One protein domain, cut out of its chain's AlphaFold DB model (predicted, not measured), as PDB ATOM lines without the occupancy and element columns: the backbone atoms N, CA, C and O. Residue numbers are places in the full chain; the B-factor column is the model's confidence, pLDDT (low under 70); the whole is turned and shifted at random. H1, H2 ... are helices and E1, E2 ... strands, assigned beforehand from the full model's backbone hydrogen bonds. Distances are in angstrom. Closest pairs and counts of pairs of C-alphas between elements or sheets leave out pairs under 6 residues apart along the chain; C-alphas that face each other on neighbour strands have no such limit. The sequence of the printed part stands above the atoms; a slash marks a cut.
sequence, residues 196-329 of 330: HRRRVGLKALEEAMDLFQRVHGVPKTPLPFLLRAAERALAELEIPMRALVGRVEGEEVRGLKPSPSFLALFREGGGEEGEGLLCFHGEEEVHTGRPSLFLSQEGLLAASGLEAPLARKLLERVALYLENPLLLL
ATOM      1  N   HIS A 196     -10.096 -16.961  25.001       94.31
ATOM      2  CA  HIS A 196     -11.169 -17.451  24.154       94.31
ATOM      3  C   HIS A 196     -12.436 -17.558  24.987       94.31
ATOM      4  O   HIS A 196     -12.379 -18.028  26.115       94.31
ATOM      5  N   ARG A 197     -13.571 -17.112  24.446       95.31
ATOM      6  CA  ARG A 197     -14.837 -17.056  25.181       95.31
ATOM      7  C   ARG A 197     -15.961 -17.696  24.381       95.31
ATOM      8  O   ARG A 197     -15.992 -17.573  23.156       95.31
ATOM      9  N   ARG A 198     -16.883 -18.350  25.082       96.00
ATOM     10  CA  ARG A 198     -18.105 -18.957  24.544       96.00
ATOM     11  C   ARG A 198     -19.238 -18.751  25.551       96.00
ATOM     12  O   ARG A 198     -19.010 -18.812  26.753       96.00
ATOM     13  N   ARG A 199     -20.451 -18.476  25.066       96.81
ATOM     14  CA  ARG A 199     -21.651 -18.453  25.917       96.81
ATOM     15  C   ARG A 199     -22.184 -19.866  26.111       96.81
ATOM     16  O   ARG A 199     -22.107 -20.664  25.180       96.81
ATOM     17  N   VAL A 200     -22.720 -20.121  27.296       96.25
ATOM     18  CA  VAL A 200     -23.261 -21.410  27.725       96.25
ATOM     19  C   VAL A 200     -24.648 -21.186  28.316       96.25
ATOM     20  O   VAL A 200     -24.843 -20.263  29.110       96.25
ATOM     21  N   GLY A 201     -25.618 -22.013  27.931       94.81
ATOM     22  CA  GLY A 201     -26.948 -22.004  28.542       94.81
ATOM     23  C   GLY A 201     -26.930 -22.620  29.944       94.81
ATOM     24  O   GLY A 201     -26.714 -23.818  30.083       94.81
ATOM     25  N   LEU A 202     -27.193 -21.827  30.988       94.94
ATOM     26  CA  LEU A 202     -27.112 -22.299  32.382       94.94
ATOM     27  C   LEU A 202     -28.389 -22.952  32.922       94.94
ATOM     28  O   LEU A 202     -28.341 -23.573  33.977       94.94
ATOM     29  N   LYS A 203     -29.515 -22.872  32.206       96.00
ATOM     30  CA  LYS A 203     -30.817 -23.345  32.705       96.00
ATOM     31  C   LYS A 203     -30.783 -24.804  33.187       96.00
ATOM     32  O   LYS A 203     -31.200 -25.095  34.300       96.00
ATOM     33  N   ALA A 204     -30.240 -25.711  32.375       95.25
ATOM     34  CA  ALA A 204     -30.142 -27.125  32.739       95.25
ATOM     35  C   ALA A 204     -29.186 -27.360  33.924       95.25
ATOM     36  O   ALA A 204     -29.433 -28.218  34.771       95.25
ATOM     37  N   LEU A 205     -28.101 -26.581  34.004       95.25
ATOM     38  CA  LEU A 205     -27.157 -26.633  35.116       95.25
ATOM     39  C   LEU A 205     -27.801 -26.165  36.427       95.25
ATOM     40  O   LEU A 205     -27.594 -26.794  37.462       95.25
ATOM     41  N   GLU A 206     -28.593 -25.095  36.382       95.56
ATOM     42  CA  GLU A 206     -29.359 -24.592  37.524       95.56
ATOM     43  C   GLU A 206     -30.360 -25.639  38.019       95.56
ATOM     44  O   GLU A 206     -30.368 -25.966  39.203       95.56
ATOM     45  N   GLU A 207     -31.131 -26.250  37.115       95.56
ATOM     46  CA  GLU A 207     -32.057 -27.338  37.457       95.56
ATOM     47  C   GLU A 207     -31.325 -28.521  38.119       95.56
ATOM     48  O   GLU A 207     -31.773 -29.045  39.142       95.56
ATOM     49  N   ALA A 208     -30.156 -28.910  37.599       94.44
ATOM     50  CA  ALA A 208     -29.332 -29.950  38.207       94.44
ATOM     51  C   ALA A 208     -28.823 -29.545  39.601       94.44
ATOM     52  O   ALA A 208     -28.917 -30.329  40.547       94.44
ATOM     53  N   MET A 209     -28.319 -28.322  39.768       94.56
ATOM     54  CA  MET A 209     -27.870 -27.802  41.065       94.56
ATOM     55  C   MET A 209     -29.001 -27.781  42.102       94.56
ATOM     56  O   MET A 209     -28.776 -28.128  43.265       94.56
ATOM     57  N   ASP A 210     -30.213 -27.418  41.690       95.75
ATOM     58  CA  ASP A 210     -31.414 -27.409  42.522       95.75
ATOM     59  C   ASP A 210     -31.782 -28.816  43.004       95.75
ATOM     60  O   ASP A 210     -32.028 -29.025  44.199       95.75
ATOM     61  N   LEU A 211     -31.746 -29.801  42.104       94.38
ATOM     62  CA  LEU A 211     -31.957 -31.207  42.447       94.38
ATOM     63  C   LEU A 211     -30.886 -31.717  43.416       94.38
ATOM     64  O   LEU A 211     -31.221 -32.328  44.432       94.38
ATOM     65  N   PHE A 212     -29.609 -31.422  43.161       92.88
ATOM     66  CA  PHE A 212     -28.509 -31.830  44.037       92.88
ATOM     67  C   PHE A 212     -28.627 -31.213  45.430       92.88
ATOM     68  O   PHE A 212     -28.448 -31.916  46.429       92.88
ATOM     69  N   GLN A 213     -28.978 -29.928  45.522       94.12
ATOM     70  CA  GLN A 213     -29.239 -29.293  46.810       94.12
ATOM     71  C   GLN A 213     -30.398 -29.985  47.537       94.12
ATOM     72  O   GLN A 213     -30.273 -30.285  48.724       94.12
ATOM     73  N   ARG A 214     -31.507 -30.271  46.847       95.69
ATOM     74  CA  ARG A 214     -32.691 -30.898  47.453       95.69
ATOM     75  C   ARG A 214     -32.426 -32.324  47.941       95.69
ATOM     76  O   ARG A 214     -32.896 -32.685  49.015       95.69
ATOM     77  N   VAL A 215     -31.695 -33.125  47.164       95.38
ATOM     78  CA  VAL A 215     -31.453 -34.551  47.451       95.38
ATOM     79  C   VAL A 215     -30.285 -34.752  48.421       95.38
ATOM     80  O   VAL A 215     -30.363 -35.596  49.311       95.38
ATOM     81  N   HIS A 216     -29.203 -33.982  48.277       91.81
ATOM     82  CA  HIS A 216     -27.953 -34.196  49.020       91.81
ATOM     83  C   HIS A 216     -27.619 -33.092  50.032       91.81
ATOM     84  O   HIS A 216     -26.628 -33.216  50.758       91.81
ATOM     85  N   GLY A 217     -28.403 -32.009  50.092       92.00
ATOM     86  CA  GLY A 217     -28.168 -30.888  51.006       92.00
ATOM     87  C   GLY A 217     -26.876 -30.115  50.719       92.00
ATOM     88  O   GLY A 217     -26.304 -29.519  51.629       92.00
ATOM     89  N   VAL A 218     -26.369 -30.168  49.483       93.00
ATOM     90  CA  VAL A 218     -25.128 -29.489  49.078       93.00
ATOM     91  C   VAL A 218     -25.377 -28.028  48.677       93.00
ATOM     92  O   VAL A 218     -26.489 -27.685  48.268       93.00
ATOM     93  N   PRO A 219     -24.373 -27.135  48.793       91.88
ATOM     94  CA  PRO A 219     -24.490 -25.763  48.310       91.88
ATOM     95  C   PRO A 219     -24.739 -25.703  46.797       91.88
ATOM     96  O   PRO A 219     -24.198 -26.497  46.028       91.88
ATOM     97  N   LYS A 220     -25.519 -24.705  46.372       92.88
ATOM     98  CA  LYS A 220     -25.754 -24.380  44.961       92.88
ATOM     99  C   LYS A 220     -24.524 -23.691  44.376       92.88
ATOM    100  O   LYS A 220     -24.381 -22.477  44.482       92.88
ATOM    101  N   THR A 221     -23.617 -24.470  43.799       93.12
ATOM    102  CA  THR A 221     -22.412 -23.957  43.140       93.12
ATOM    103  C   THR A 221     -22.163 -24.683  41.815       93.12
ATOM    104  O   THR A 221     -22.249 -25.912  41.777       93.12
ATOM    105  N   PRO A 222     -21.827 -23.956  40.732       94.19
ATOM    106  CA  PRO A 222     -21.533 -24.561  39.433       94.19
ATOM    107  C   PRO A 222     -20.104 -25.115  39.341       94.19
ATOM    108  O   PRO A 222     -19.790 -25.861  38.416       94.19
ATOM    109  N   LEU A 223     -19.217 -24.779  40.287       93.62
ATOM    110  CA  LEU A 223     -17.797 -25.130  40.218       93.62
ATOM    111  C   LEU A 223     -17.535 -26.653  40.161       93.62
ATOM    112  O   LEU A 223     -16.739 -27.067  39.319       93.62
ATOM    113  N   PRO A 224     -18.201 -27.514  40.961       93.69
ATOM    114  CA  PRO A 224     -18.058 -28.966  40.836       93.69
ATOM    115  C   PRO A 224     -18.439 -29.501  39.453       93.69
ATOM    116  O   PRO A 224     -17.752 -30.371  38.918       93.69
ATOM    117  N   PHE A 225     -19.504 -28.961  38.852       95.06
ATOM    118  CA  PHE A 225     -19.943 -29.340  37.509       95.06
ATOM    119  C   PHE A 225     -18.941 -28.884  36.448       95.06
ATOM    120  O   PHE A 225     -18.585 -29.671  35.577       95.06
ATOM    121  N   LEU A 226     -18.417 -27.658  36.564       95.62
ATOM    122  CA  LEU A 226     -17.349 -27.148  35.701       95.62
ATOM    123  C   LEU A 226     -16.095 -28.022  35.774       95.62
ATOM    124  O   LEU A 226     -15.526 -28.353  34.739       95.62
ATOM    125  N   LEU A 227     -15.681 -28.416  36.980       94.75
ATOM    126  CA  LEU A 227     -14.526 -29.290  37.179       94.75
ATOM    127  C   LEU A 227     -14.726 -30.638  36.489       94.75
ATOM    128  O   LEU A 227     -13.854 -31.064  35.740       94.75
ATOM    129  N   ARG A 228     -15.884 -31.283  36.671       94.94
ATOM    130  CA  ARG A 228     -16.173 -32.558  35.994       94.94
ATOM    131  C   ARG A 228     -16.295 -32.423  34.487       94.94
ATOM    132  O   ARG A 228     -15.763 -33.264  33.768       94.94
ATOM    133  N   ALA A 229     -16.922 -31.354  34.008       96.31
ATOM    134  CA  ALA A 229     -16.975 -31.038  32.587       96.31
ATOM    135  C   ALA A 229     -15.573 -30.851  32.004       96.31
ATOM    136  O   ALA A 229     -15.276 -31.393  30.941       96.31
ATOM    137  N   ALA A 230     -14.692 -30.146  32.715       96.12
ATOM    138  CA  ALA A 230     -13.307 -29.967  32.319       96.12
ATOM    139  C   ALA A 230     -12.538 -31.294  32.318       96.12
ATOM    140  O   ALA A 230     -11.872 -31.589  31.335       96.12
ATOM    141  N   GLU A 231     -12.649 -32.128  33.357       94.69
ATOM    142  CA  GLU A 231     -12.003 -33.451  33.398       94.69
ATOM    143  C   GLU A 231     -12.442 -34.336  32.230       94.69
ATOM    144  O   GLU A 231     -11.601 -34.923  31.546       94.69
ATOM    145  N   ARG A 232     -13.751 -34.402  31.973       95.38
ATOM    146  CA  ARG A 232     -14.310 -35.208  30.887       95.38
ATOM    147  C   ARG A 232     -13.873 -34.684  29.521       95.38
ATOM    148  O   ARG A 232     -13.453 -35.472  28.679       95.38
ATOM    149  N   ALA A 233     -13.908 -33.367  29.322       96.62
ATOM    150  CA  ALA A 233     -13.460 -32.732  28.086       96.62
ATOM    151  C   ALA A 233     -11.952 -32.906  27.851       96.62
ATOM    152  O   ALA A 233     -11.541 -33.162  26.724       96.62
ATOM    153  N   LEU A 234     -11.125 -32.793  28.895       95.94
ATOM    154  CA  LEU A 234      -9.682 -33.031  28.807       95.94
ATOM    155  C   LEU A 234      -9.385 -34.485  28.430       95.94
ATOM    156  O   LEU A 234      -8.545 -34.718  27.567       95.94
ATOM    157  N   ALA A 235     -10.093 -35.443  29.036       94.88
ATOM    158  CA  ALA A 235      -9.939 -36.860  28.724       94.88
ATOM    159  C   ALA A 235     -10.338 -37.178  27.274       94.88
ATOM    160  O   ALA A 235      -9.610 -37.874  26.577       94.88
ATOM    161  N   GLU A 236     -11.462 -36.637  26.806       95.81
ATOM    162  CA  GLU A 236     -11.967 -36.867  25.449       95.81
ATOM    163  C   GLU A 236     -11.105 -36.217  24.362       95.81
ATOM    164  O   GLU A 236     -10.943 -36.768  23.279       95.81
ATOM    165  N   LEU A 237     -10.538 -35.046  24.651       95.50
ATOM    166  CA  LEU A 237      -9.621 -34.356  23.745       95.50
ATOM    167  C   LEU A 237      -8.171 -34.858  23.873       95.50
ATOM    168  O   LEU A 237      -7.284 -34.275  23.250       95.50
ATOM    169  N   GLU A 238      -7.933 -35.892  24.689       95.56
ATOM    170  CA  GLU A 238      -6.617 -36.487  24.962       95.56
ATOM    171  C   GLU A 238      -5.570 -35.459  25.426       95.56
ATOM    172  O   GLU A 238      -4.380 -35.530  25.114       95.56
ATOM    173  N   ILE A 239      -6.017 -34.467  26.194       94.44
ATOM    174  CA  ILE A 239      -5.171 -33.378  26.670       94.44
ATOM    175  C   ILE A 239      -4.461 -33.833  27.954       94.44
ATOM    176  O   ILE A 239      -5.136 -34.150  28.936       94.44
ATOM    177  N   PRO A 240      -3.115 -33.809  28.022       93.94
ATOM    178  CA  PRO A 240      -2.346 -34.311  29.164       93.94
ATOM    179  C   PRO A 240      -2.312 -33.307  30.333       93.94
ATOM    180  O   PRO A 240      -1.255 -32.978  30.866       93.94
ATOM    181  N   MET A 241      -3.472 -32.786  30.731       93.00
ATOM    182  CA  MET A 241      -3.643 -31.887  31.872       93.00
ATOM    183  C   MET A 241      -4.723 -32.431  32.802       93.00
ATOM    184  O   MET A 241      -5.640 -33.126  32.375       93.00
ATOM    185  N   ARG A 242      -4.636 -32.088  34.088       93.25
ATOM    186  CA  ARG A 242      -5.700 -32.362  35.062       93.25
ATOM    187  C   ARG A 242      -6.478 -31.090  35.352       93.25
ATOM    188  O   ARG A 242      -5.876 -30.022  35.423       93.25
ATOM    189  N   ALA A 243      -7.789 -31.202  35.539       94.81
ATOM    190  CA  ALA A 243      -8.573 -30.089  36.051       94.81
ATOM    191  C   ALA A 243      -8.254 -29.891  37.538       94.81
ATOM    192  O   ALA A 243      -8.189 -30.851  38.307       94.81
ATOM    193  N   LEU A 244      -8.023 -28.646  37.935       94.12
ATOM    194  CA  LEU A 244      -7.709 -28.252  39.301       94.12
ATOM    195  C   LEU A 244      -8.677 -27.174  39.761       94.12
ATOM    196  O   LEU A 244      -9.133 -26.354  38.965       94.12
ATOM    197  N   VAL A 245      -8.946 -27.141  41.061       93.38
ATOM    198  CA  VAL A 245      -9.695 -26.050  41.681       93.38
ATOM    199  C   VAL A 245      -8.786 -24.830  41.734       93.38
ATOM    200  O   VAL A 245      -7.754 -24.848  42.406       93.38
ATOM    201  N   GLY A 246      -9.144 -23.781  41.001       91.25
ATOM    202  CA  GLY A 246      -8.425 -22.520  41.031       91.25
ATOM    203  C   GLY A 246      -8.821 -21.696  42.254       91.25
ATOM    204  O   GLY A 246     -10.000 -21.411  42.459       91.25
ATOM    205  N   ARG A 247      -7.837 -21.280  43.055       89.00
ATOM    206  CA  ARG A 247      -8.034 -20.378  44.196       89.00
ATOM    207  C   ARG A 247      -7.130 -19.161  44.068       89.00
ATOM    208  O   ARG A 247      -5.943 -19.300  43.784       89.00
ATOM    209  N   VAL A 248      -7.707 -17.981  44.270       86.88
ATOM    210  CA  VAL A 248      -6.981 -16.708  44.271       86.88
ATOM    211  C   VAL A 248      -6.815 -16.263  45.720       86.88
ATOM    212  O   VAL A 248      -7.807 -16.061  46.420       86.88
ATOM    213  N   GLU A 249      -5.571 -16.144  46.177       82.56
ATOM    214  CA  GLU A 249      -5.215 -15.659  47.513       82.56
ATOM    215  C   GLU A 249      -4.299 -14.437  47.364       82.56
ATOM    216  O   GLU A 249      -3.084 -14.548  47.211       82.56
ATOM    217  N   GLY A 250      -4.896 -13.241  47.369       80.31
ATOM    218  CA  GLY A 250      -4.172 -11.995  47.111       80.31
ATOM    219  C   GLY A 250      -3.700 -11.911  45.658       80.31
ATOM    220  O   GLY A 250      -4.522 -11.893  44.748       80.31
ATOM    221  N   GLU A 251      -2.384 -11.854  45.452       75.75
ATOM    222  CA  GLU A 251      -1.751 -11.856  44.121       75.75
ATOM    223  C   GLU A 251      -1.321 -13.265  43.668       75.75
ATOM    224  O   GLU A 251      -0.915 -13.450  42.520       75.75
ATOM    225  N   GLU A 252      -1.413 -14.272  44.545       80.25
ATOM    226  CA  GLU A 252      -1.060 -15.653  44.221       80.25
ATOM    227  C   GLU A 252      -2.272 -16.454  43.747       80.25
ATOM    228  O   GLU A 252      -3.386 -16.347  44.266       80.25
ATOM    229  N   VAL A 253      -2.024 -17.326  42.772       86.88
ATOM    230  CA  VAL A 253      -3.025 -18.234  42.222       86.88
ATOM    231  C   VAL A 253      -2.564 -19.667  42.433       86.88
ATOM    232  O   VAL A 253      -1.532 -20.090  41.902       86.88
ATOM    233  N   ARG A 254      -3.369 -20.435  43.164       88.88
ATOM    234  CA  ARG A 254      -3.093 -21.831  43.513       88.88
ATOM    235  C   ARG A 254      -4.071 -22.760  42.808       88.88
ATOM    236  O   ARG A 254      -5.250 -22.444  42.656       88.88
ATOM    237  N   GLY A 255      -3.561 -23.900  42.356       90.88
ATOM    238  CA  GLY A 255      -4.353 -24.974  41.767       90.88
ATOM    239  C   GLY A 255      -4.388 -26.157  42.709       90.88
ATOM    240  O   GLY A 255      -3.359 -26.797  42.903       90.88
ATOM    241  N   LEU A 256      -5.545 -26.442  43.292       91.81
ATOM    242  CA  LEU A 256      -5.708 -27.511  44.269       91.81
ATOM    243  C   LEU A 256      -6.309 -28.738  43.586       91.81
ATOM    244  O   LEU A 256      -7.268 -28.629  42.816       91.81
ATOM    245  N   LYS A 257      -5.746 -29.922  43.845       91.69
ATOM    246  CA  LYS A 257      -6.265 -31.170  43.275       91.69
ATOM    247  C   LYS A 257      -7.681 -31.434  43.807       91.69
ATOM    248  O   LYS A 257      -7.863 -31.434  45.029       91.69
ATOM    249  N   PRO A 258      -8.675 -31.651  42.930       90.94
ATOM    250  CA  PRO A 258     -10.030 -31.965  43.356       90.94
ATOM    251  C   PRO A 258     -10.094 -33.367  43.977       90.94
ATOM    252  O   PRO A 258      -9.290 -34.249  43.667       90.94
ATOM    253  N   SER A 259     -11.075 -33.575  44.856       88.62
ATOM    254  CA  SER A 259     -11.393 -34.904  45.380       88.62
ATOM    255  C   SER A 259     -11.975 -35.790  44.268       88.62
ATOM    256  O   SER A 259     -12.773 -35.309  43.459       88.62
ATOM    257  N   PRO A 260     -11.651 -37.098  44.215       84.56
ATOM    258  CA  PRO A 260     -12.208 -37.998  43.207       84.56
ATOM    259  C   PRO A 260     -13.712 -38.242  43.383       84.56
ATOM    260  O   PRO A 260     -14.352 -38.714  42.447       84.56
ATOM    261  N   SER A 261     -14.304 -37.907  44.535       88.81
ATOM    262  CA  SER A 261     -15.753 -37.989  44.765       88.81
ATOM    263  C   SER A 261     -16.448 -36.687  44.369       88.81
ATOM    264  O   SER A 261     -16.076 -35.617  44.841       88.81
ATOM    265  N   PHE A 262     -17.492 -36.762  43.534       88.62
ATOM    266  CA  PHE A 262     -18.242 -35.576  43.097       88.62
ATOM    267  C   PHE A 262     -18.874 -34.807  44.264       88.62
ATOM    268  O   PHE A 262     -18.728 -33.593  44.348       88.62
ATOM    269  N   LEU A 263     -19.505 -35.505  45.214       87.81
ATOM    270  CA  LEU A 263     -20.133 -34.865  46.374       87.81
ATOM    271  C   LEU A 263     -19.113 -34.213  47.320       87.81
ATOM    272  O   LEU A 263     -19.442 -33.239  47.995       87.81
ATOM    273  N   ALA A 264     -17.874 -34.716  47.362       86.69
ATOM    274  CA  ALA A 264     -16.815 -34.116  48.169       86.69
ATOM    275  C   ALA A 264     -16.389 -32.738  47.630       86.69
ATOM    276  O   ALA A 264     -16.065 -31.860  48.427       86.69
ATOM    277  N   LEU A 265     -16.497 -32.497  46.316       85.81
ATOM    278  CA  LEU A 265     -16.180 -31.201  45.691       85.81
ATOM    279  C   LEU A 265     -17.038 -30.044  46.215       85.81
ATOM    280  O   LEU A 265     -16.616 -28.894  46.171       85.81
ATOM    281  N   PHE A 266     -18.237 -30.335  46.722       84.88
ATOM    282  CA  PHE A 266     -19.126 -29.321  47.295       84.88
ATOM    283  C   PHE A 266     -18.727 -28.902  48.716       84.88
ATOM    284  O   PHE A 266     -19.234 -27.903  49.222       84.88
ATOM    285  N   ARG A 267     -17.878 -29.686  49.390       79.12
ATOM    286  CA  ARG A 267     -17.506 -29.497  50.803       79.12
ATOM    287  C   ARG A 267     -16.032 -29.149  50.973       79.12
ATOM    288  O   ARG A 267     -15.682 -28.405  51.884       79.12
ATOM    289  N   GLU A 268     -15.179 -29.690  50.111       68.75
ATOM    290  CA  GLU A 268     -13.729 -29.557  50.177       68.75
ATOM    291  C   GLU A 268     -13.236 -28.642  49.056       68.75
ATOM    292  O   GLU A 268     -13.432 -28.916  47.875       68.75
ATOM    293  N   GLY A 269     -12.550 -27.558  49.425       61.41
ATOM    294  CA  GLY A 269     -11.988 -26.576  48.490       61.41
ATOM    295  C   GLY A 269     -10.740 -27.044  47.731       61.41
ATOM    296  O   GLY A 269      -9.934 -26.202  47.357       61.41
ATOM    297  N   GLY A 270     -10.568 -28.351  47.522       65.25
ATOM    298  CA  GLY A 270      -9.362 -28.956  46.950       65.25
ATOM    299  C   GLY A 270      -8.276 -29.276  47.988       65.25
ATOM    300  O   GLY A 270      -8.248 -28.715  49.084       65.25
ATOM    301  N   GLY A 271      -7.420 -30.243  47.640       75.38
ATOM    302  CA  GLY A 271      -6.345 -30.779  48.480       75.38
ATOM    303  C   GLY A 271      -4.970 -30.194  48.148       75.38
ATOM    304  O   GLY A 271      -4.798 -28.984  48.102       75.38
ATOM    305  N   GLU A 272      -3.978 -31.062  47.933       83.19
ATOM    306  CA  GLU A 272      -2.607 -30.665  47.587       83.19
ATOM    307  C   GLU A 272      -2.540 -29.764  46.348       83.19
ATOM    308  O   GLU A 272      -3.304 -29.935  45.390       83.19
ATOM    309  N   GLU A 273      -1.555 -28.868  46.328       88.56
ATOM    310  CA  GLU A 273      -1.243 -28.075  45.146       88.56
ATOM    311  C   GLU A 273      -0.782 -28.968  43.982       88.56
ATOM    312  O   GLU A 273      -0.117 -29.998  44.151       88.56
ATOM    313  N   GLY A 274      -1.178 -28.587  42.772       86.69
ATOM    314  CA  GLY A 274      -0.869 -29.305  41.549       86.69
ATOM    315  C   GLY A 274      -0.716 -28.394  40.338       86.69
ATOM    316  O   GLY A 274      -0.933 -27.178  40.376       86.69
ATOM    317  N   GLU A 275      -0.353 -29.022  39.226       89.19
ATOM    318  CA  GLU A 275      -0.229 -28.377  37.924       89.19
ATOM    319  C   GLU A 275      -1.254 -28.947  36.943       89.19
ATOM    320  O   GLU A 275      -1.512 -30.152  36.920       89.19
ATOM    321  N   GLY A 276      -1.881 -28.065  36.166       92.38
ATOM    322  CA  GLY A 276      -2.972 -28.425  35.271       92.38
ATOM    323  C   GLY A 276      -3.828 -27.224  34.878       92.38
ATOM    324  O   GLY A 276      -3.391 -26.075  34.984       92.38
ATOM    325  N   LEU A 277      -5.048 -27.515  34.432       94.44
ATOM    326  CA  LEU A 277      -6.054 -26.537  34.037       94.44
ATOM    327  C   LEU A 277      -6.785 -26.011  35.277       94.44
ATOM    328  O   LEU A 277      -7.538 -26.741  35.920       94.44
ATOM    329  N   LEU A 278      -6.585 -24.736  35.596       94.31
ATOM    330  CA  LEU A 278      -7.206 -24.095  36.754       94.31
ATOM    331  C   LEU A 278      -8.652 -23.701  36.442       94.31
ATOM    332  O   LEU A 278      -8.879 -22.883  35.556       94.31
ATOM    333  N   CYS A 279      -9.619 -24.255  37.165       94.69
ATOM    334  CA  CYS A 279     -11.038 -23.962  36.990       94.69
ATOM    335  C   CYS A 279     -11.516 -22.967  38.050       94.69
ATOM    336  O   CYS A 279     -11.366 -23.211  39.249       94.69
ATOM    337  N   PHE A 280     -12.123 -21.874  37.600       94.31
ATOM    338  CA  PHE A 280     -12.627 -20.790  38.432       94.31
ATOM    339  C   PHE A 280     -14.102 -20.525  38.140       94.31
ATOM    340  O   PHE A 280     -14.581 -20.699  37.020       94.31
ATOM    341  N   HIS A 281     -14.802 -20.041  39.156       94.00
ATOM    342  CA  HIS A 281     -16.170 -19.557  39.057       94.00
ATOM    343  C   HIS A 281     -16.290 -18.274  39.882       94.00
ATOM    344  O   HIS A 281     -15.830 -18.240  41.024       94.00
ATOM    345  N   GLY A 282     -16.895 -17.233  39.308       90.94
ATOM    346  CA  GLY A 282     -17.092 -15.954  39.988       90.94
ATOM    347  C   GLY A 282     -17.676 -14.880  39.075       90.94
ATOM    348  O   GLY A 282     -18.185 -15.180  37.999       90.94
ATOM    349  N   GLU A 283     -17.602 -13.628  39.517       86.25
ATOM    350  CA  GLU A 283     -18.046 -12.450  38.748       86.25
ATOM    351  C   GLU A 283     -16.918 -11.896  37.869       86.25
ATOM    352  O   GLU A 283     -17.133 -11.529  36.716       86.25
ATOM    353  N   GLU A 284     -15.693 -11.883  38.399       85.75
ATOM    354  CA  GLU A 284     -14.526 -11.316  37.728       85.75
ATOM    355  C   GLU A 284     -13.656 -12.397  37.088       85.75
ATOM    356  O   GLU A 284     -13.232 -13.351  37.740       85.75
ATOM    357  N   GLU A 285     -13.356 -12.224  35.801       85.00
ATOM    358  CA  GLU A 285     -12.544 -13.159  35.028       85.00
ATOM    359  C   GLU A 285     -11.076 -13.115  35.475       85.00
ATOM    360  O   GLU A 285     -10.349 -12.140  35.255       85.00
ATOM    361  N   VAL A 286     -10.624 -14.209  36.085       82.88
ATOM    362  CA  VAL A 286      -9.258 -14.334  36.600       82.88
ATOM    363  C   VAL A 286      -8.325 -14.847  35.508       82.88
ATOM    364  O   VAL A 286      -8.521 -15.925  34.948       82.88
ATOM    365  N   HIS A 287      -7.254 -14.098  35.262       80.44
ATOM    366  CA  HIS A 287      -6.239 -14.423  34.269       80.44
ATOM    367  C   HIS A 287      -4.892 -14.630  34.948       80.44
ATOM    368  O   HIS A 287      -4.315 -13.711  35.517       80.44
ATOM    369  N   THR A 288      -4.391 -15.857  34.885       76.44
ATOM    370  CA  THR A 288      -3.309 -16.316  35.771       76.44
ATOM    371  C   THR A 288      -1.985 -16.518  35.028       76.44
ATOM    372  O   THR A 288      -0.989 -16.915  35.622       76.44
ATOM    373  N   GLY A 289      -1.974 -16.325  33.702       79.81
ATOM    374  CA  GLY A 289      -0.858 -16.710  32.826       79.81
ATOM    375  C   GLY A 289      -0.757 -18.219  32.571       79.81
ATOM    376  O   GLY A 289      -0.162 -18.633  31.579       79.81
ATOM    377  N   ARG A 290      -1.368 -19.039  33.431       88.56
ATOM    378  CA  ARG A 290      -1.452 -20.496  33.312       88.56
ATOM    379  C   ARG A 290      -2.729 -20.903  32.564       88.56
ATOM    380  O   ARG A 290      -3.694 -20.129  32.541       88.56
ATOM    381  N   PRO A 291      -2.765 -22.125  32.001       92.19
ATOM    382  CA  PRO A 291      -3.989 -22.727  31.489       92.19
ATOM    383  C   PRO A 291      -5.114 -22.614  32.515       92.19
ATOM    384  O   PRO A 291      -5.045 -23.188  33.603       92.19
ATOM    385  N   SER A 292      -6.143 -21.844  32.184       93.62
ATOM    386  CA  SER A 292      -7.257 -21.571  33.086       93.62
ATOM    387  C   SER A 292      -8.579 -21.548  32.340       93.62
ATOM    388  O   SER A 292      -8.649 -21.190  31.164       93.62
ATOM    389  N   LEU A 293      -9.620 -21.972  33.043       95.56
ATOM    390  CA  LEU A 293     -10.997 -22.026  32.602       95.56
ATOM    391  C   LEU A 293     -11.843 -21.277  33.631       95.56
ATOM    392  O   LEU A 293     -11.771 -21.565  34.824       95.56
ATOM    393  N   PHE A 294     -12.631 -20.314  33.186       95.94
ATOM    394  CA  PHE A 294     -13.449 -19.467  34.041       95.94
ATOM    395  C   PHE A 294     -14.906 -19.535  33.594       95.94
ATOM    396  O   PHE A 294     -15.183 -19.429  32.401       95.94
ATOM    397  N   LEU A 295     -15.825 -19.688  34.544       96.38
ATOM    398  CA  LEU A 295     -17.264 -19.619  34.307       96.38
ATOM    399  C   LEU A 295     -17.876 -18.452  35.090       96.38
ATOM    400  O   LEU A 295     -17.865 -18.456  36.325       96.38
ATOM    401  N   SER A 296     -18.438 -17.484  34.364       95.50
ATOM    402  CA  SER A 296     -19.181 -16.374  34.964       95.50
ATOM    403  C   SER A 296     -20.581 -16.799  35.416       95.50
ATOM    404  O   SER A 296     -21.124 -17.801  34.940       95.50
ATOM    405  N   GLN A 297     -21.188 -16.020  36.314       92.94
ATOM    406  CA  GLN A 297     -22.566 -16.251  36.765       92.94
ATOM    407  C   GLN A 297     -23.595 -16.082  35.631       92.94
ATOM    408  O   GLN A 297     -24.659 -16.687  35.660       92.94
ATOM    409  N   GLU A 298     -23.260 -15.314  34.596       92.25
ATOM    410  CA  GLU A 298     -24.085 -15.050  33.412       92.25
ATOM    411  C   GLU A 298     -23.879 -16.081  32.287       92.25
ATOM    412  O   GLU A 298     -24.382 -15.897  31.176       92.25
ATOM    413  N   GLY A 299     -23.105 -17.143  32.530       93.62
ATOM    414  CA  GLY A 299     -22.869 -18.206  31.549       93.62
ATOM    415  C   GLY A 299     -21.804 -17.875  30.506       93.62
ATOM    416  O   GLY A 299     -21.794 -18.455  29.418       93.62
ATOM    417  N   LEU A 300     -20.893 -16.942  30.796       95.94
ATOM    418  CA  LEU A 300     -19.713 -16.724  29.966       95.94
ATOM    419  C   LEU A 300     -18.610 -17.702  30.382       95.94
ATOM    420  O   LEU A 300     -18.038 -17.583  31.465       95.94
ATOM    421  N   LEU A 301     -18.294 -18.651  29.504       96.56
ATOM    422  CA  LEU A 301     -17.185 -19.580  29.678       96.56
ATOM    423  C   LEU A 301     -15.953 -19.048  28.943       96.56
ATOM    424  O   LEU A 301     -15.996 -18.801  27.734       96.56
ATOM    425  N   ALA A 302     -14.851 -18.888  29.663       95.75
ATOM    426  CA  ALA A 302     -13.603 -18.363  29.139       95.75
ATOM    427  C   ALA A 302     -12.441 -19.325  29.370       95.75
ATOM    428  O   ALA A 302     -12.320 -19.924  30.431       95.75
ATOM    429  N   ALA A 303     -11.572 -19.457  28.374       95.19
ATOM    430  CA  ALA A 303     -10.349 -20.238  28.430       95.19
ATOM    431  C   ALA A 303      -9.151 -19.333  28.139       95.19
ATOM    432  O   ALA A 303      -9.119 -18.634  27.121       95.19
ATOM    433  N   SER A 304      -8.156 -19.367  29.019       93.00
ATOM    434  CA  SER A 304      -6.947 -18.551  28.945       93.00
ATOM    435  C   SER A 304      -5.686 -19.407  29.076       93.00
ATOM    436  O   SER A 304      -5.716 -20.481  29.674       93.00
ATOM    437  N   GLY A 305      -4.572 -18.953  28.494       89.38
ATOM    438  CA  GLY A 305      -3.287 -19.662  28.562       89.38
ATOM    439  C   GLY A 305      -3.228 -20.945  27.720       89.38
ATOM    440  O   GLY A 305      -2.396 -21.806  27.982       89.38
ATOM    441  N   LEU A 306      -4.112 -21.080  26.725       90.25
ATOM    442  CA  LEU A 306      -4.195 -22.222  25.810       90.25
ATOM    443  C   LEU A 306      -4.041 -21.775  24.353       90.25
ATOM    444  O   LEU A 306      -4.387 -20.648  23.990       90.25
ATOM    445  N   GLU A 307      -3.570 -22.679  23.496       90.94
ATOM    446  CA  GLU A 307      -3.538 -22.444  22.053       90.94
ATOM    447  C   GLU A 307      -4.955 -22.304  21.480       90.94
ATOM    448  O   GLU A 307      -5.878 -23.014  21.878       90.94
ATOM    449  N   ALA A 308      -5.135 -21.419  20.497       89.81
ATOM    450  CA  ALA A 308      -6.449 -21.091  19.941       89.81
ATOM    451  C   ALA A 308      -7.302 -22.291  19.464       89.81
ATOM    452  O   ALA A 308      -8.490 -22.320  19.799       89.81
ATOM    453  N   PRO A 309      -6.778 -23.271  18.694       93.69
ATOM    454  CA  PRO A 309      -7.589 -24.412  18.267       93.69
ATOM    455  C   PRO A 309      -7.986 -25.304  19.448       93.69
ATOM    456  O   PRO A 309      -9.123 -25.770  19.505       93.69
ATOM    457  N   LEU A 310      -7.079 -25.492  20.410       93.38
ATOM    458  CA  LEU A 310      -7.317 -26.296  21.604       93.38
ATOM    459  C   LEU A 310      -8.356 -25.640  22.517       93.38
ATOM    460  O   LEU A 310      -9.314 -26.285  22.927       93.38
ATOM    461  N   ALA A 311      -8.205 -24.339  22.775       94.75
ATOM    462  CA  ALA A 311      -9.114 -23.561  23.607       94.75
ATOM    463  C   ALA A 311     -10.547 -23.595  23.061       94.75
ATOM    464  O   ALA A 311     -11.489 -23.800  23.818       94.75
ATOM    465  N   ARG A 312     -10.723 -23.447  21.740       95.75
ATOM    466  CA  ARG A 312     -12.047 -23.509  21.101       95.75
ATOM    467  C   ARG A 312     -12.710 -24.877  21.270       95.75
ATOM    468  O   ARG A 312     -13.870 -24.922  21.668       95.75
ATOM    469  N   LYS A 313     -11.972 -25.966  21.019       96.88
ATOM    470  CA  LYS A 313     -12.474 -27.339  21.200       96.88
ATOM    471  C   LYS A 313     -12.808 -27.639  22.660       96.88
ATOM    472  O   LYS A 313     -13.854 -28.212  22.943       96.88
ATOM    473  N   LEU A 314     -11.951 -27.212  23.589       96.81
ATOM    474  CA  LEU A 314     -12.184 -27.382  25.021       96.81
ATOM    475  C   LEU A 314     -13.452 -26.642  25.462       96.81
ATOM    476  O   LEU A 314     -14.306 -27.239  26.109       96.81
ATOM    477  N   LEU A 315     -13.609 -25.374  25.070       97.06
ATOM    478  CA  LEU A 315     -14.803 -24.580  25.376       97.06
ATOM    479  C   LEU A 315     -16.076 -25.214  24.815       97.06
ATOM    480  O   LEU A 315     -17.109 -25.175  25.467       97.06
ATOM    481  N   GLU A 316     -16.009 -25.789  23.618       97.38
ATOM    482  CA  GLU A 316     -17.132 -26.491  23.005       97.38
ATOM    483  C   GLU A 316     -17.548 -27.736  23.786       97.38
ATOM    484  O   GLU A 316     -18.724 -27.882  24.114       97.38
ATOM    485  N   ARG A 317     -16.590 -28.602  24.133       97.50
ATOM    486  CA  ARG A 317     -16.873 -29.810  24.916       97.50
ATOM    487  C   ARG A 317     -17.372 -29.473  26.317       97.50
ATOM    488  O   ARG A 317     -18.368 -30.035  26.754       97.50
ATOM    489  N   VAL A 318     -16.732 -28.526  27.002       97.38
ATOM    490  CA  VAL A 318     -17.172 -28.097  28.338       97.38
ATOM    491  C   VAL A 318     -18.568 -27.478  28.283       97.38
ATOM    492  O   VAL A 318     -19.399 -27.820  29.119       97.38
ATOM    493  N   ALA A 319     -18.853 -26.613  27.303       97.44
ATOM    494  CA  ALA A 319     -20.185 -26.030  27.139       97.44
ATOM    495  C   ALA A 319     -21.254 -27.114  26.962       97.44
ATOM    496  O   ALA A 319     -22.265 -27.076  27.653       97.44
ATOM    497  N   LEU A 320     -20.987 -28.123  26.127       96.75
ATOM    498  CA  LEU A 320     -21.897 -29.250  25.918       96.75
ATOM    499  C   LEU A 320     -22.213 -29.995  27.223       96.75
ATOM    500  O   LEU A 320     -23.368 -30.343  27.457       96.75
ATOM    501  N   TYR A 321     -21.214 -30.218  28.080       96.81
ATOM    502  CA  TYR A 321     -21.412 -30.880  29.373       96.81
ATOM    503  C   TYR A 321     -22.154 -30.014  30.396       96.81
ATOM    504  O   TYR A 321     -22.925 -30.539  31.194       96.81
ATOM    505  N   LEU A 322     -21.935 -28.698  30.387       96.25
ATOM    506  CA  LEU A 322     -22.647 -27.774  31.271       96.25
ATOM    507  C   LEU A 322     -24.106 -27.573  30.842       96.25
ATOM    508  O   LEU A 322     -24.980 -27.470  31.696       96.25
ATOM    509  N   GLU A 323     -24.375 -27.567  29.536       96.38
ATOM    510  CA  GLU A 323     -25.734 -27.514  28.978       96.38
ATOM    511  C   GLU A 323     -26.481 -28.841  29.159       96.38
ATOM    512  O   GLU A 323     -27.708 -28.856  29.199       96.38
ATOM    513  N   ASN A 324     -25.751 -29.951  29.313       96.25
ATOM    514  CA  ASN A 324     -26.309 -31.290  29.494       96.25
ATOM    515  C   ASN A 324     -25.660 -31.989  30.704       96.25
ATOM    516  O   ASN A 324     -24.916 -32.962  30.531       96.25
ATOM    517  N   PRO A 325     -25.945 -31.545  31.942       93.44
ATOM    518  CA  PRO A 325     -25.269 -32.040  33.144       93.44
ATOM    519  C   PRO A 325     -25.502 -33.532  33.417       93.44
ATOM    520  O   PRO A 325     -24.711 -34.154  34.121       93.44
ATOM    521  N   LEU A 326     -26.534 -34.145  32.827       90.56
ATOM    522  CA  LEU A 326     -26.753 -35.595  32.887       90.56
ATOM    523  C   LEU A 326     -25.581 -36.393  32.293       90.56
ATOM    524  O   LEU A 326     -25.273 -37.475  32.781       90.56
ATOM    525  N   LEU A 327     -24.879 -35.839  31.298       91.25
ATOM    526  CA  LEU A 327     -23.700 -36.466  30.692       91.25
ATOM    527  C   LEU A 327     -22.495 -36.524  31.642       91.25
ATOM    528  O   LEU A 327     -21.543 -37.250  31.370       91.25
ATOM    529  N   LEU A 328     -22.515 -35.758  32.737       87.25
ATOM    530  CA  LEU A 328     -21.484 -35.800  33.779       87.25
ATOM    531  C   LEU A 328     -21.718 -36.917  34.799       87.25
ATOM    532  O   LEU A 328     -20.827 -37.206  35.596       87.25
ATOM    533  N   LEU A 329     -22.917 -37.506  34.802       73.81
ATOM    534  CA  LEU A 329     -23.321 -38.573  35.717       73.81
ATOM    535  C   LEU A 329     -23.274 -39.965  35.065       73.81
ATOM    536  O   LEU A 329     -23.513 -40.951  35.762       73.81
TER     537      LEU A 329
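What this domain is: This is residues 196 to 329 of the 330 residues of the protein "E3 binding domain-containing protein" of Thermus arciformis (UniProt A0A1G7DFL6). A strongly twisted sheet of six strands is covered on one face by two helices, H2 and H4, which cross steeply over it. H1 reaches away from the sheet and meets H4 and the short H5 near its own start, while the hairpin of E2 and E3 makes one end of the sheet. The printed part has 134 residues with five named helices and six named strands, in the order E1 H1 H2 E2 E3 H3 E4 E5 E6 H4 H5. The mixed sheet runs E1 E6 E5 E4 E2 E3, and the class is mixed, helices and strands. The whole is compact, with a radius of gyration of the C-alphas of 13.6 A, and spans 38 by 28 by 28 A.

How they stand to each other: Edge strand E1, residues 196 to 199, is antiparallel to E6, residues 300 to 304, with N 196 and O 303 2.9 A apart. E6 forms a hairpin with E5, residues 292 to 296, where N 294 and O 302 are 2.8 A apart. E5 is parallel to E4, residues 277 to 282, with N 293 and O 278 2.8 A apart. E4 is parallel to E2, residues 243 to 249, at 55 degrees, with N 246 and O 279 2.9 A apart. E2 forms a hairpin with the other edge strand, E3, residues 252 to 256, where N 247 and O 254 are 2.9 A apart. H2, residues 223 to 236, and H4, residues 308 to 323, are on the same face, making two layers, helices on one face of a sheet; their heights over the sheet are 7.9 A and 8.4 A. They touch at a steep tilt of 54 degrees, opposite ways, closest at the C-alphas of Ala 229 and Val 318, 5.2 A. H1, residues 203 to 216, touches H4 only at their ends, closest at the C-alphas of Ala 204 and Glu 323, 5.8 A. H5, residues 325 to 328, touches H2, closest at the C-alphas of Arg 228 and Leu 328, 6.6 A. H3, residues 263 to 266, is close to H2 but not clearly touching. In H1, H2 and H4 every O i to N i+4 pair is within hydrogen-bond range; H3 and H5 are too short for one.

Where its parts are: E1 begins at C-alpha 196, (-11.169, -17.451, 24.154). H1 is 19.8 A long, H2 19.7 A, E2 18.7 A, E4 16.4 A and H4 22.2 A. H5 ends at C-alpha 328, (-21.484, -35.800, 33.779).

The domain as a whole: The C-alphas of Val 215 and Glu 307, 39.6 A, are the two farthest apart. The printed part has no cut and no long link. The mean pLDDT of the printed part is 91.3; residues 268 to 270 are under 70.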